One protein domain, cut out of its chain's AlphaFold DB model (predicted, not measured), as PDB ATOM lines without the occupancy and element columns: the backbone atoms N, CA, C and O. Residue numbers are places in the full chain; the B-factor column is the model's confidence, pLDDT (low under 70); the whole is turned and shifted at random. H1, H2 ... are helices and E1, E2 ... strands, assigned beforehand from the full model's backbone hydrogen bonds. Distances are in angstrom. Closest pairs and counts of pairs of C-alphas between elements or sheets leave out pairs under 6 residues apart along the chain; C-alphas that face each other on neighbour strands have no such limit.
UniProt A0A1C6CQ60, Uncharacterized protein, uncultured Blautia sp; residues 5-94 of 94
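AT A GLANCE: This is residues 5 to 94 of the 94 residues of an uncharacterized protein of uncultured Blautia sp (UniProt A0A1C6CQ60). A small three-stranded sheet, made of the hairpin E1 and E2 with the short strand E3 beside E2, has helix H3 covering E2 and E3, while H1 crosses near the hairpin's open end and H2 only grazes the sheet. The long link from H2 to E3 loops out to the end of the domain far from H3, then folds back to the sheet. The printed part has 90 residues, with three named helices and three named strands in the order E1, E2, H1, H2, E3, H3; the sheet runs E1, E2, E3, antiparallel throughout, and the class is mixed, helices and strands. The whole is compact, with a radius of gyration of the C-alphas of 13.2 A and spans of 40 by 27 by 24 A.

HOW THE PARTS SIT: E2, residues 16 to 23, is the inner strand. E1, residues 5 to 10, is an edge strand and forms a hairpin with E2, antiparallel at 162 degrees; N 9 and O 17 are 2.9 A apart, within hydrogen-bond range. E3, residues 80 to 82, is the other edge strand, antiparallel to E2 at 141 degrees, with N 16 and O 82 2.7 A apart, within hydrogen-bond range. H3, residues 85 to 92, is on the sheet at a height of 9.2 A, over E2 and E3; it runs along the strands, but only just, at 27 degrees to E2 on the local plane. The closest C-alphas of E3 and H3, those of Ala 82 and Ile 88, are 6.0 A apart. H1, residues 27 to 37, is on the sheet at a height of 10.7 A, over E2 and only just over E1, with 3 C-alphas falling on E1. It runs across the strands, at 66 degrees to E2 on the local plane. The closest C-alphas of E1 and H1, those of Ser 5 and Phe 27, are 7.5 A apart. H2, residues 41 to 49, only grazes the sheet, with its residues 44 to 48. H1 and H2 are close but not clearly touching, with the closest C-alphas, those of Trp 37 and Asn 43, 7.9 A apart; they run opposite ways at a steep tilt of 59 degrees. H3 is apart from H1 and H2. In H1 and H2 every O i to N i+4 pair is within hydrogen-bond range; in H3, 3 of 4 are.

IN THESE COORDINATES: E2 is 21.1 A long and E1 17.2 A, from C-alpha 5 at (-14.436, -8.027, -38.512); E3 is 6.8 A long. H1 is 15.3 A long, from C-alpha 27 at (-7.494, -9.041, -41.041), H2 12.3 A, and H3 10.5 A, to C-alpha 92 at (-23.116, -2.118, -41.071).

THE WHOLE: The two C-alphas farthest apart, those of Gly 65 and Arg 86, are 40.9 A apart. The printed part has no cut. The link from H2 to E3, residues 50 to 79, is long; the other four are tight. Mean pLDDT of the printed part is 90.2; residues 24 to 28 and residue 94 are under 70.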
ATOM      1  N   SER A   5     -14.682  -7.192 -37.339       86.44
ATOM      2  CA  SER A   5     -14.436  -8.027 -38.512       86.44
ATOM      3  C   SER A   5     -15.765  -8.509 -39.085       86.44
ATOM      4  O   SER A   5     -16.643  -8.946 -38.340       86.44
ATOM      5  N   ILE A   6     -15.903  -8.444 -40.407       89.12
ATOM      6  CA  ILE A   6     -17.038  -9.003 -41.141       89.12
ATOM      7  C   ILE A   6     -16.514 -10.105 -42.057       89.12
ATOM      8  O   ILE A   6     -15.513  -9.912 -42.750       89.12
ATOM      9  N   ILE A   7     -17.220 -11.233 -42.096       91.44
ATOM     10  CA  ILE A   7     -17.075 -12.231 -43.160       91.44
ATOM     11  C   ILE A   7     -18.311 -12.220 -44.045       91.44
ATOM     12  O   ILE A   7     -19.416 -11.905 -43.596       91.44
ATOM     13  N   ALA A   8     -18.117 -12.584 -45.307       93.81
ATOM     14  CA  ALA A   8     -19.186 -12.687 -46.280       93.81
ATOM     15  C   ALA A   8     -18.925 -13.835 -47.261       93.81
ATOM     16  O   ALA A   8     -17.773 -14.168 -47.543       93.81
ATOM     17  N   ARG A   9     -19.996 -14.412 -47.810       94.62
ATOM     18  CA  ARG A   9     -19.948 -15.349 -48.939       94.62
ATOM     19  C   ARG A   9     -21.113 -15.125 -49.895       94.62
ATOM     20  O   ARG A   9     -22.215 -14.794 -49.461       94.62
ATOM     21  N   LEU A  10     -20.874 -15.351 -51.183       95.56
ATOM     22  CA  LEU A  10     -21.920 -15.380 -52.201       95.56
ATOM     23  C   LEU A  10     -22.574 -16.766 -52.230       95.56
ATOM     24  O   LEU A  10     -21.886 -17.783 -52.284       95.56
ATOM     25  N   LEU A  11     -23.901 -16.800 -52.207       96.12
ATOM     26  CA  LEU A  11     -24.706 -18.009 -52.337       96.12
ATOM     27  C   LEU A  11     -25.135 -18.221 -53.794       96.12
ATOM     28  O   LEU A  11     -25.234 -17.277 -54.579       96.12
ATOM     29  N   ALA A  12     -25.470 -19.465 -54.143       94.81
ATOM     30  CA  ALA A  12     -25.890 -19.840 -55.498       94.81
ATOM     31  C   ALA A  12     -27.140 -19.086 -55.995       94.81
ATOM     32  O   ALA A  12     -27.325 -18.911 -57.194       94.81
ATOM     33  N   ASN A  13     -27.986 -18.612 -55.078       95.38
ATOM     34  CA  ASN A  13     -29.184 -17.825 -55.385       95.38
ATOM     35  C   ASN A  13     -28.905 -16.313 -55.541       95.38
ATOM     36  O   ASN A  13     -29.845 -15.518 -55.515       95.38
ATOM     37  N   GLY A  14     -27.635 -15.904 -55.614       94.62
ATOM     38  CA  GLY A  14     -27.220 -14.509 -55.773       94.62
ATOM     39  C   GLY A  14     -27.267 -13.661 -54.497       94.62
ATOM     40  O   GLY A  14     -26.943 -12.478 -54.553       94.62
ATOM     41  N   HIS A  15     -27.647 -14.229 -53.348       96.69
ATOM     42  CA  HIS A  15     -27.582 -13.518 -52.071       96.69
ATOM     43  C   HIS A  15     -26.180 -13.603 -51.473       96.69
ATOM     44  O   HIS A  15     -25.510 -14.629 -51.546       96.69
ATOM     45  N   VAL A  16     -25.758 -12.534 -50.818       97.06
ATOM     46  CA  VAL A  16     -24.592 -12.489 -49.948       97.06
ATOM     47  C   VAL A  16     -25.045 -12.797 -48.526       97.06
ATOM     48  O   VAL A  16     -25.899 -12.100 -47.974       97.06
ATOM     49  N   GLN A  17     -24.457 -13.832 -47.933       97.50
ATOM     50  CA  GLN A  17     -24.559 -14.112 -46.504       97.50
ATOM     51  C   GLN A  17     -23.378 -13.456 -45.798       97.50
ATOM     52  O   GLN A  17     -22.235 -13.731 -46.159       97.50
ATOM     53  N   TYR A  18     -23.636 -12.583 -44.828       95.44
ATOM     54  CA  TYR A  18     -22.598 -11.770 -44.191       95.44
ATOM     55  C   TYR A  18     -22.946 -11.402 -42.750       95.44
ATOM     56  O   TYR A  18     -24.108 -11.443 -42.344       95.44
ATOM     57  N   GLY A  19     -21.934 -11.042 -41.965       93.44
ATOM     58  CA  GLY A  19     -22.126 -10.588 -40.592       93.44
ATOM     59  C   GLY A  19     -20.844 -10.622 -39.776       93.44
ATOM     60  O   GLY A  19     -19.750 -10.832 -40.304       93.44
ATOM     61  N   TRP A  20     -21.000 -10.391 -38.479       91.38
ATOM     62  CA  TRP A  20     -19.896 -10.225 -37.550       91.38
ATOM     63  C   TRP A  20     -19.121 -11.533 -37.316       91.38
ATOM     64  O   TRP A  20     -19.700 -12.596 -37.082       91.38
ATOM     65  N   SER A  21     -17.791 -11.438 -37.390       90.12
ATOM     66  CA  SER A  21     -16.828 -12.539 -37.220       90.12
ATOM     67  C   SER A  21     -15.761 -12.270 -36.154       90.12
ATOM     68  O   SER A  21     -14.772 -13.001 -36.052       90.12
ATOM     69  N   GLY A  22     -15.944 -11.211 -35.369       84.06
ATOM     70  CA  GLY A  22     -15.184 -10.949 -34.159       84.06
ATOM     71  C   GLY A  22     -14.710  -9.513 -34.005       84.06
ATOM     72  O   GLY A  22     -14.731  -8.719 -34.946       84.06
ATOM     73  N   ASN A  23     -14.301  -9.167 -32.786       75.19
ATOM     74  CA  ASN A  23     -13.713  -7.865 -32.463       75.19
ATOM     75  C   ASN A  23     -12.190  -7.971 -32.452       75.19
ATOM     76  O   ASN A  23     -11.647  -8.892 -31.846       75.19
ATOM     77  N   GLY A  24     -11.496  -7.010 -33.062       60.47
ATOM     78  CA  GLY A  24     -10.036  -6.939 -32.942       60.47
ATOM     79  C   GLY A  24      -9.274  -6.472 -34.171       60.47
ATOM     80  O   GLY A  24      -8.057  -6.624 -34.176       60.47
ATOM     81  N   GLY A  25      -9.950  -5.930 -35.189       53.62
ATOM     82  CA  GLY A  25      -9.352  -5.041 -36.191       53.62
ATOM     83  C   GLY A  25      -8.077  -5.490 -36.882       53.62
ATOM     84  O   GLY A  25      -7.317  -4.673 -37.383       53.62
ATOM     85  N   TYR A  26      -7.844  -6.792 -36.972       53.66
ATOM     86  CA  TYR A  26      -6.763  -7.318 -37.777       53.66
ATOM     87  C   TYR A  26      -7.303  -8.427 -38.655       53.66
ATOM     88  O   TYR A  26      -7.551  -9.554 -38.217       53.66
ATOM     89  N   PHE A  27      -7.400  -8.091 -39.940       55.16
ATOM     90  CA  PHE A  27      -7.494  -9.041 -41.041       55.16
ATOM     91  C   PHE A  27      -6.508 -10.212 -40.857       55.16
ATOM     92  O   PHE A  27      -6.823 -11.337 -41.228       55.16
ATOM     93  N   SER A  28      -5.353  -9.982 -40.208       66.94
ATOM     94  CA  SER A  28      -4.372 -11.032 -39.926       66.94
ATOM     95  C   SER A  28      -4.890 -12.108 -38.971       66.94
ATOM     96  O   SER A  28      -4.780 -13.273 -39.309       66.94
ATOM     97  N   MET A  29      -5.487 -11.789 -37.819       78.50
ATOM     98  CA  MET A  29      -5.852 -12.829 -36.845       78.50
ATOM     99  C   MET A  29      -7.065 -13.645 -37.285       78.50
ATOM    100  O   MET A  29      -7.037 -14.873 -37.208       78.50
ATOM    101  N   VAL A  30      -8.115 -12.984 -37.779       84.06
ATOM    102  CA  VAL A  30      -9.275 -13.693 -38.335       84.06
ATOM    103  C   VAL A  30      -8.862 -14.462 -39.590       84.06
ATOM    104  O   VAL A  30      -9.147 -15.652 -39.695       84.06
ATOM    105  N   GLY A  31      -8.101 -13.832 -40.489       86.12
ATOM    106  CA  GLY A  31      -7.582 -14.471 -41.698       86.12
ATOM    107  C   GLY A  31      -6.689 -15.679 -41.410       86.12
ATOM    108  O   GLY A  31      -6.881 -16.722 -42.023       86.12
ATOM    109  N   ILE A  32      -5.773 -15.598 -40.438       87.50
ATOM    110  CA  ILE A  32      -4.915 -16.720 -40.018       87.50
ATOM    111  C   ILE A  32      -5.763 -17.874 -39.484       87.50
ATOM    112  O   ILE A  32      -5.511 -19.021 -39.830       87.50
ATOM    113  N   ARG A  33      -6.789 -17.604 -38.673       90.00
ATOM    114  CA  ARG A  33      -7.676 -18.658 -38.154       90.00
ATOM    115  C   ARG A  33      -8.447 -19.350 -39.273       90.00
ATOM    116  O   ARG A  33      -8.538 -20.575 -39.283       90.00
ATOM    117  N   LEU A  34      -8.950 -18.579 -40.239       91.44
ATOM    118  CA  LEU A  34      -9.580 -19.121 -41.443       91.44
ATOM    119  C   LEU A  34      -8.587 -19.974 -42.251       91.44
ATOM    120  O   LEU A  34      -8.904 -21.106 -42.616       91.44
ATOM    121  N   LEU A  35      -7.362 -19.478 -42.439       90.81
ATOM    122  CA  LEU A  35      -6.291 -20.176 -43.152       90.81
ATOM    123  C   LEU A  35      -5.839 -21.466 -42.448       90.81
ATOM    124  O   LEU A  35      -5.480 -22.439 -43.099       90.81
ATOM    125  N   LEU A  36      -5.850 -21.504 -41.118       92.00
ATOM    126  CA  LEU A  36      -5.396 -22.674 -40.368       92.00
ATOM    127  C   LEU A  36      -6.494 -23.719 -40.173       92.00
ATOM    128  O   LEU A  36      -6.196 -24.910 -40.143       92.00
ATOM    129  N   TRP A  37      -7.749 -23.300 -39.992       93.31
ATOM    130  CA  TRP A  37      -8.809 -24.199 -39.517       93.31
ATOM    131  C   TRP A  37      -9.922 -24.438 -40.548       93.31
ATOM    132  O   TRP A  37     -10.548 -25.494 -40.524       93.31
ATOM    133  N   TYR A  38     -10.150 -23.526 -41.497       94.56
ATOM    134  CA  TYR A  38     -11.314 -23.544 -42.398       94.56
ATOM    135  C   TYR A  38     -10.931 -23.738 -43.870       94.56
ATOM    136  O   TYR A  38     -11.285 -22.937 -44.728       94.56
ATOM    137  N   GLN A  39     -10.192 -24.810 -44.159       92.44
ATOM    138  CA  GLN A  39      -9.645 -25.077 -45.499       92.44
ATOM    139  C   GLN A  39     -10.591 -25.837 -46.436       92.44
ATOM    140  O   GLN A  39     -10.492 -25.714 -47.653       92.44
ATOM    141  N   GLU A  40     -11.522 -26.616 -45.886       95.44
ATOM    142  CA  GLU A  40     -12.463 -27.406 -46.679       95.44
ATOM    143  C   GLU A  40     -13.847 -26.744 -46.742       95.44
ATOM    144  O   GLU A  40     -14.293 -26.179 -45.737       95.44
ATOM    145  N   PRO A  41     -14.598 -26.892 -47.854       94.00
ATOM    146  CA  PRO A  41     -15.948 -26.340 -47.982       94.00
ATOM    147  C   PRO A  41     -16.882 -26.713 -46.824       94.00
ATOM    148  O   PRO A  41     -17.599 -25.859 -46.311       94.00
ATOM    149  N   LYS A  42     -16.820 -27.958 -46.334       96.69
ATOM    150  CA  LYS A  42     -17.639 -28.423 -45.200       96.69
ATOM    151  C   LYS A  42     -17.351 -27.657 -43.900       96.69
ATOM    152  O   LYS A  42     -18.251 -27.449 -43.093       96.69
ATOM    153  N   ASN A  43     -16.107 -27.219 -43.709       96.12
ATOM    154  CA  ASN A  43     -15.704 -26.444 -42.540       96.12
ATOM    155  C   ASN A  43     -16.229 -25.012 -42.661       96.12
ATOM    156  O   ASN A  43     -16.635 -24.421 -41.665       96.12
ATOM    157  N   VAL A  44     -16.254 -24.461 -43.878       93.44
ATOM    158  CA  VAL A  44     -16.867 -23.155 -44.143       93.44
ATOM    159  C   VAL A  44     -18.377 -23.222 -43.912       93.44
ATOM    160  O   VAL A  44     -18.910 -22.362 -43.222       93.44
ATOM    161  N   GLU A  45     -19.069 -24.262 -44.384       96.56
ATOM    162  CA  GLU A  45     -20.497 -24.444 -44.070       96.56
ATOM    163  C   GLU A  45     -20.749 -24.532 -42.567       96.56
ATOM    164  O   GLU A  45     -21.669 -23.900 -42.052       96.56
ATOM    165  N   TYR A  46     -19.895 -25.264 -41.854       97.19
ATOM    166  CA  TYR A  46     -19.924 -25.308 -40.402       97.19
ATOM    167  C   TYR A  46     -19.741 -23.919 -39.773       97.19
ATOM    168  O   TYR A  46     -20.503 -23.539 -38.894       97.19
ATOM    169  N   LEU A  47     -18.772 -23.126 -40.237       95.81
ATOM    170  CA  LEU A  47     -18.567 -21.766 -39.737       95.81
ATOM    171  C   LEU A  47     -19.818 -20.903 -39.929       95.81
ATOM    172  O   LEU A  47     -20.227 -20.194 -39.015       95.81
ATOM    173  N   PHE A  48     -20.432 -20.976 -41.111       96.25
ATOM    174  CA  PHE A  48     -21.627 -20.198 -41.424       96.25
ATOM    175  C   PHE A  48     -22.893 -20.716 -40.721       96.25
ATOM    176  O   PHE A  48     -23.844 -19.951 -40.564       96.25
ATOM    177  N   SER A  49     -22.916 -21.972 -40.256       96.62
ATOM    178  CA  SER A  49     -24.037 -22.522 -39.481       96.62
ATOM    179  C   SER A  49     -24.034 -22.092 -38.012       96.62
ATOM    180  O   SER A  49     -25.090 -22.104 -37.384       96.62
ATOM    181  N   LEU A  50     -22.889 -21.648 -37.479       96.12
ATOM    182  CA  LEU A  50     -22.776 -21.100 -36.121       96.12
ATOM    183  C   LEU A  50     -23.424 -19.715 -35.965       96.12
ATOM    184  O   LEU A  50     -23.608 -19.250 -34.839       96.12
ATOM    185  N   GLY A  51     -23.756 -19.052 -37.075       96.31
ATOM    186  CA  GLY A  51     -24.196 -17.663 -37.065       96.31
ATOM    187  C   GLY A  51     -23.047 -16.692 -36.783       96.31
ATOM    188  O   GLY A  51     -21.867 -17.015 -36.928       96.31
ATOM    189  N   GLN A  52     -23.402 -15.471 -36.405       94.81
ATOM    190  CA  GLN A  52     -22.436 -14.419 -36.126       94.81
ATOM    191  C   GLN A  52     -21.658 -14.736 -34.852       94.81
ATOM    192  O   GLN A  52     -22.221 -15.207 -33.858       94.81
ATOM    193  N   THR A  53     -20.364 -14.437 -34.855       92.06
ATOM    194  CA  THR A  53     -19.469 -14.755 -33.742       92.06
ATOM    195  C   THR A  53     -18.639 -13.549 -33.337       92.06
ATOM    196  O   THR A  53     -18.157 -12.790 -34.174       92.06
ATOM    197  N   SER A  54     -18.442 -13.395 -32.030       89.06
ATOM    198  CA  SER A  54     -17.542 -12.389 -31.463       89.06
ATOM    199  C   SER A  54     -16.074 -12.850 -31.443       89.06
ATOM    200  O   SER A  54     -15.173 -12.029 -31.247       89.06
ATOM    201  N   LEU A  55     -15.827 -14.142 -31.706       89.81
ATOM    202  CA  LEU A  55     -14.506 -14.752 -31.872       89.81
ATOM    203  C   LEU A  55     -14.617 -16.047 -32.694       89.81
ATOM    204  O   LEU A  55     -15.248 -17.007 -32.254       89.81
ATOM    205  N   ILE A  56     -13.961 -16.118 -33.856       91.94
ATOM    206  CA  ILE A  56     -13.836 -17.379 -34.605       91.94
ATOM    207  C   ILE A  56     -12.859 -18.306 -33.882       91.94
ATOM    208  O   ILE A  56     -11.683 -17.981 -33.767       91.94
ATOM    209  N   GLY A  57     -13.317 -19.468 -33.428       92.81
ATOM    210  CA  GLY A  57     -12.498 -20.520 -32.832       92.81
ATOM    211  C   GLY A  57     -12.189 -21.677 -33.783       92.81
ATOM    212  O   GLY A  57     -12.527 -21.657 -34.974       92.81
ATOM    213  N   LYS A  58     -11.553 -22.717 -33.236       95.38
ATOM    214  CA  LYS A  58     -11.362 -24.009 -33.911       95.38
ATOM    215  C   LYS A  58     -12.712 -24.688 -34.150       95.38
ATOM    216  O   LYS A  58     -13.682 -24.450 -33.428       95.38
ATOM    217  N   ILE A  59     -12.767 -25.561 -35.150       96.25
ATOM    218  CA  ILE A  59     -13.959 -26.368 -35.438       96.25
ATOM    219  C   ILE A  59     -14.329 -27.193 -34.198       96.25
ATOM    220  O   ILE A  59     -13.469 -27.851 -33.615       96.25
ATOM    221  N   GLY A  60     -15.601 -27.150 -33.797       96.12
ATOM    222  CA  GLY A  60     -16.134 -27.857 -32.629       96.12
ATOM    223  C   GLY A  60     -15.798 -27.232 -31.275       96.12
ATOM    224  O   GLY A  60     -16.178 -27.791 -30.247       96.12
ATOM    225  N   SER A  61     -15.071 -26.112 -31.241       95.94
ATOM    226  CA  SER A  61     -14.571 -25.546 -29.985       95.94
ATOM    227  C   SER A  61     -15.655 -24.960 -29.080       95.94
ATOM    228  O   SER A  61     -15.472 -24.933 -27.866       95.94
ATOM    229  N   GLU A  62     -16.813 -24.581 -29.627       94.56
ATOM    230  CA  GLU A  62     -17.987 -24.146 -28.857       94.56
ATOM    231  C   GLU A  62     -18.525 -25.226 -27.901       94.56
ATOM    232  O   GLU A  62     -19.292 -24.920 -26.992       94.56
ATOM    233  N   LYS A  63     -18.101 -26.487 -28.069       94.44
ATOM    234  CA  LYS A  63     -18.449 -27.615 -27.189       94.44
ATOM    235  C   LYS A  63     -17.514 -27.758 -25.982       94.44
ATOM    236  O   LYS A  63     -17.713 -28.657 -25.169       94.44
ATOM    237  N   GLY A  64     -16.507 -26.893 -25.852       92.50
ATOM    238  CA  GLY A  64     -15.511 -26.929 -24.780       92.50
ATOM    239  C   GLY A  64     -14.278 -27.781 -25.104       92.50
ATOM    240  O   GLY A  64     -14.155 -28.362 -26.180       92.50
ATOM    241  N   GLY A  65     -13.328 -27.822 -24.163       93.69
ATOM    242  CA  GLY A  65     -12.059 -28.555 -24.310       93.69
ATOM    243  C   GLY A  65     -10.924 -27.771 -24.982       93.69
ATOM    244  O   GLY A  65      -9.841 -28.318 -25.175       93.69
ATOM    245  N   PHE A  66     -11.145 -26.494 -25.301       93.69
ATOM    246  CA  PHE A  66     -10.148 -25.595 -25.884       93.69
ATOM    247  C   PHE A  66      -9.872 -24.400 -24.970       93.69
ATOM    248  O   PHE A  66     -10.684 -24.043 -24.116       93.69
ATOM    249  N   ASN A  67      -8.723 -23.751 -25.170       92.38
ATOM    250  CA  ASN A  67      -8.432 -22.482 -24.510       92.38
ATOM    251  C   ASN A  67      -9.430 -21.405 -24.955       92.38
ATOM    252  O   ASN A  67      -9.897 -21.415 -26.097       92.38
ATOM    253  N   TRP A  68      -9.699 -20.427 -24.086       88.38
ATOM    254  CA  TRP A  68     -10.680 -19.364 -24.353       88.38
ATOM    255  C   TRP A  68     -10.416 -18.630 -25.677       88.38
ATOM    256  O   TRP A  68     -11.348 -18.324 -26.411       88.38
ATOM    257  N   TYR A  69      -9.145 -18.410 -26.031       87.56
ATOM    258  CA  TYR A  69      -8.770 -17.707 -27.257       87.56
ATOM    259  C   TYR A  69      -8.898 -18.574 -28.515       87.56
ATOM    260  O   TYR A  69      -8.865 -18.031 -29.613       87.56
ATOM    261  N   GLU A  70      -9.036 -19.896 -28.404       91.94
ATOM    262  CA  GLU A  70      -9.283 -20.814 -29.530       91.94
ATOM    263  C   GLU A  70     -10.744 -21.262 -29.608       91.94
ATOM    264  O   GLU A  70     -11.101 -22.025 -30.504       91.94
ATOM    265  N   THR A  71     -11.572 -20.799 -28.672       93.81
ATOM    266  CA  THR A  71     -12.967 -21.200 -28.528       93.81
ATOM    267  C   THR A  71     -13.875 -20.234 -29.267       93.81
ATOM    268  O   THR A  71     -13.725 -19.019 -29.150       93.81
ATOM    269  N   HIS A  72     -14.811 -20.769 -30.051       93.50
ATOM    270  CA  HIS A  72     -15.862 -19.966 -30.667       93.50
ATOM    271  C   HIS A  72     -16.664 -19.229 -29.604       93.50
ATOM    272  O   HIS A  72     -17.022 -19.808 -28.581       93.50
ATOM    273  N   CYS A  73     -17.022 -17.981 -29.895       92.50
ATOM    274  CA  CYS A  73     -17.954 -17.215 -29.076       92.50
ATOM    275  C   CYS A  73     -19.156 -16.761 -29.924       92.50
ATOM    276  O   CYS A  73     -19.217 -15.585 -30.321       92.50
ATOM    277  N   PRO A  74     -20.084 -17.687 -30.258       94.38
ATOM    278  CA  PRO A  74     -21.273 -17.367 -31.035       94.38
ATOM    279  C   PRO A  74     -22.123 -16.334 -30.305       94.38
ATOM    280  O   PRO A  74     -22.297 -16.388 -29.090       94.38
ATOM    281  N   THR A  75     -22.676 -15.402 -31.063       93.94
ATOM    282  CA  THR A  75     -23.572 -14.366 -30.531       93.94
ATOM    283  C   THR A  75     -24.998 -14.875 -30.331       93.94
ATOM    284  O   THR A  75     -25.772 -14.247 -29.619       93.94
ATOM    285  N   GLY A  76     -25.348 -16.000 -30.964       95.44
ATOM    286  CA  GLY A  76     -26.721 -16.499 -31.071       95.44
ATOM    287  C   GLY A  76     -27.498 -15.906 -32.251       95.44
ATOM    288  O   GLY A  76     -28.551 -16.428 -32.603       95.44
ATOM    289  N   GLU A  77     -26.966 -14.871 -32.905       95.56
ATOM    290  CA  GLU A  77     -27.612 -14.228 -34.046       95.56
ATOM    291  C   GLU A  77     -27.254 -14.927 -35.364       95.56
ATOM    292  O   GLU A  77     -26.083 -15.248 -35.605       95.56
ATOM    293  N   PRO A  78     -28.217 -15.129 -36.279       96.75
ATOM    294  CA  PRO A  78     -27.916 -15.634 -37.610       96.75
ATOM    295  C   PRO A  78     -27.130 -14.599 -38.426       96.75
ATOM    296  O   PRO A  78     -27.189 -13.391 -38.179       96.75
ATOM    297  N   PHE A  79     -26.427 -15.067 -39.460       96.44
ATOM    298  CA  PHE A  79     -25.894 -14.170 -40.485       96.44
ATOM    299  C   PHE A  79     -27.023 -13.459 -41.232       96.44
ATOM    300  O   PHE A  79     -28.099 -14.018 -41.461       96.44
ATOM    301  N   TRP A  80     -26.756 -12.232 -41.664       96.12
ATOM    302  CA  TRP A  80     -27.668 -11.478 -42.506       96.12
ATOM    303  C   TRP A  80     -27.585 -11.938 -43.959       96.12
ATOM    304  O   TRP A  80     -26.583 -12.500 -44.403       96.12
ATOM    305  N   LEU A  81     -28.658 -11.668 -44.700       96.94
ATOM    306  CA  LEU A  81     -28.758 -11.912 -46.133       96.94
ATOM    307  C   LEU A  81     -29.101 -10.607 -46.842       96.94
ATOM    308  O   LEU A  81     -30.011  -9.885 -46.434       96.94
ATOM    309  N   ALA A  82     -28.382 -10.319 -47.919       96.25
ATOM    310  CA  ALA A  82     -28.638  -9.180 -48.787       96.25
ATOM    311  C   ALA A  82     -28.182  -9.503 -50.208       96.25
ATOM    312  O   ALA A  82     -27.339 -10.365 -50.409       96.25
ATOM    313  N   ASN A  83     -28.714  -8.808 -51.206       95.38
ATOM    314  CA  ASN A  83     -28.324  -8.978 -52.611       95.38
ATOM    315  C   ASN A  83     -27.839  -7.666 -53.253       95.38
ATOM    316  O   ASN A  83     -27.606  -7.615 -54.456       95.38
ATOM    317  N   THR A  84     -27.683  -6.602 -52.460       93.62
ATOM    318  CA  THR A  84     -27.141  -5.315 -52.911       93.62
ATOM    319  C   THR A  84     -26.185  -4.737 -51.877       93.62
ATOM    320  O   THR A  84     -26.385  -4.899 -50.672       93.62
ATOM    321  N   GLU A  85     -25.184  -3.992 -52.343       91.38
ATOM    322  CA  GLU A  85     -24.255  -3.261 -51.474       91.38
ATOM    323  C   GLU A  85     -24.992  -2.287 -50.555       91.38
ATOM    324  O   GLU A  85     -24.687  -2.206 -49.369       91.38
ATOM    325  N   ARG A  86     -26.021  -1.596 -51.067       93.56
ATOM    326  CA  ARG A  86     -26.840  -0.683 -50.261       93.56
ATOM    327  C   ARG A  86     -27.443  -1.394 -49.051       93.56
ATOM    328  O   ARG A  86     -27.350  -0.862 -47.952       93.56
ATOM    329  N   MET A  87     -28.041  -2.573 -49.233       93.12
ATOM    330  CA  MET A  87     -28.600  -3.346 -48.117       93.12
ATOM    331  C   MET A  87     -27.510  -3.784 -47.134       93.12
ATOM    332  O   MET A  87     -27.694  -3.644 -45.926       93.12
ATOM    333  N   ILE A  88     -26.363  -4.240 -47.648       91.44
ATOM    334  CA  ILE A  88     -25.215  -4.652 -46.831       91.44
ATOM    335  C   ILE A  88     -24.738  -3.494 -45.949       91.44
ATOM    336  O   ILE A  88     -24.771  -3.594 -44.722       91.44
ATOM    337  N   PHE A  89     -24.371  -2.369 -46.562       89.38
ATOM    338  CA  PHE A  89     -23.813  -1.220 -45.855       89.38
ATOM    339  C   PHE A  89     -24.844  -0.479 -45.008       89.38
ATOM    340  O   PHE A  89     -24.485   0.009 -43.944       89.38
ATOM    341  N   SER A  90     -26.129  -0.471 -45.387       90.00
ATOM    342  CA  SER A  90     -27.185   0.100 -44.534       90.00
ATOM    343  C   SER A  90     -27.278  -0.573 -43.168       90.00
ATOM    344  O   SER A  90     -27.730   0.051 -42.223       90.00
ATOM    345  N   ARG A  91     -26.833  -1.829 -43.051       87.56
ATOM    346  CA  ARG A  91     -26.871  -2.580 -41.795       87.56
ATOM    347  C   ARG A  91     -25.556  -2.557 -41.017       87.56
ATOM    348  O   ARG A  91     -25.553  -2.909 -39.850       87.56
ATOM    349  N   ILE A  92     -24.456  -2.197 -41.676       82.38
ATOM    350  CA  ILE A  92     -23.116  -2.118 -41.071       82.38
ATOM    351  C   ILE A  92     -22.826  -0.701 -40.566       82.38
ATOM    352  O   ILE A  92     -22.112  -0.533 -39.584       82.38
ATOM    353  N   VAL A  93     -23.329   0.315 -41.273       74.00
ATOM    354  CA  VAL A  93     -23.077   1.735 -40.978       74.00
ATOM    355  C   VAL A  93     -24.009   2.278 -39.881       74.00
ATOM    356  O   VAL A  93     -23.707   3.322 -39.306       74.00
ATOM    357  N   LEU A  94     -25.122   1.591 -39.600       57.84
ATOM    358  CA  LEU A  94     -26.073   1.912 -38.526       57.84
ATOM    359  C   LEU A  94     -25.741   1.133 -37.252       57.84
ATOM    360  O   LEU A  94     -25.881   1.735 -36.166       57.84
TER     361      LEU A  94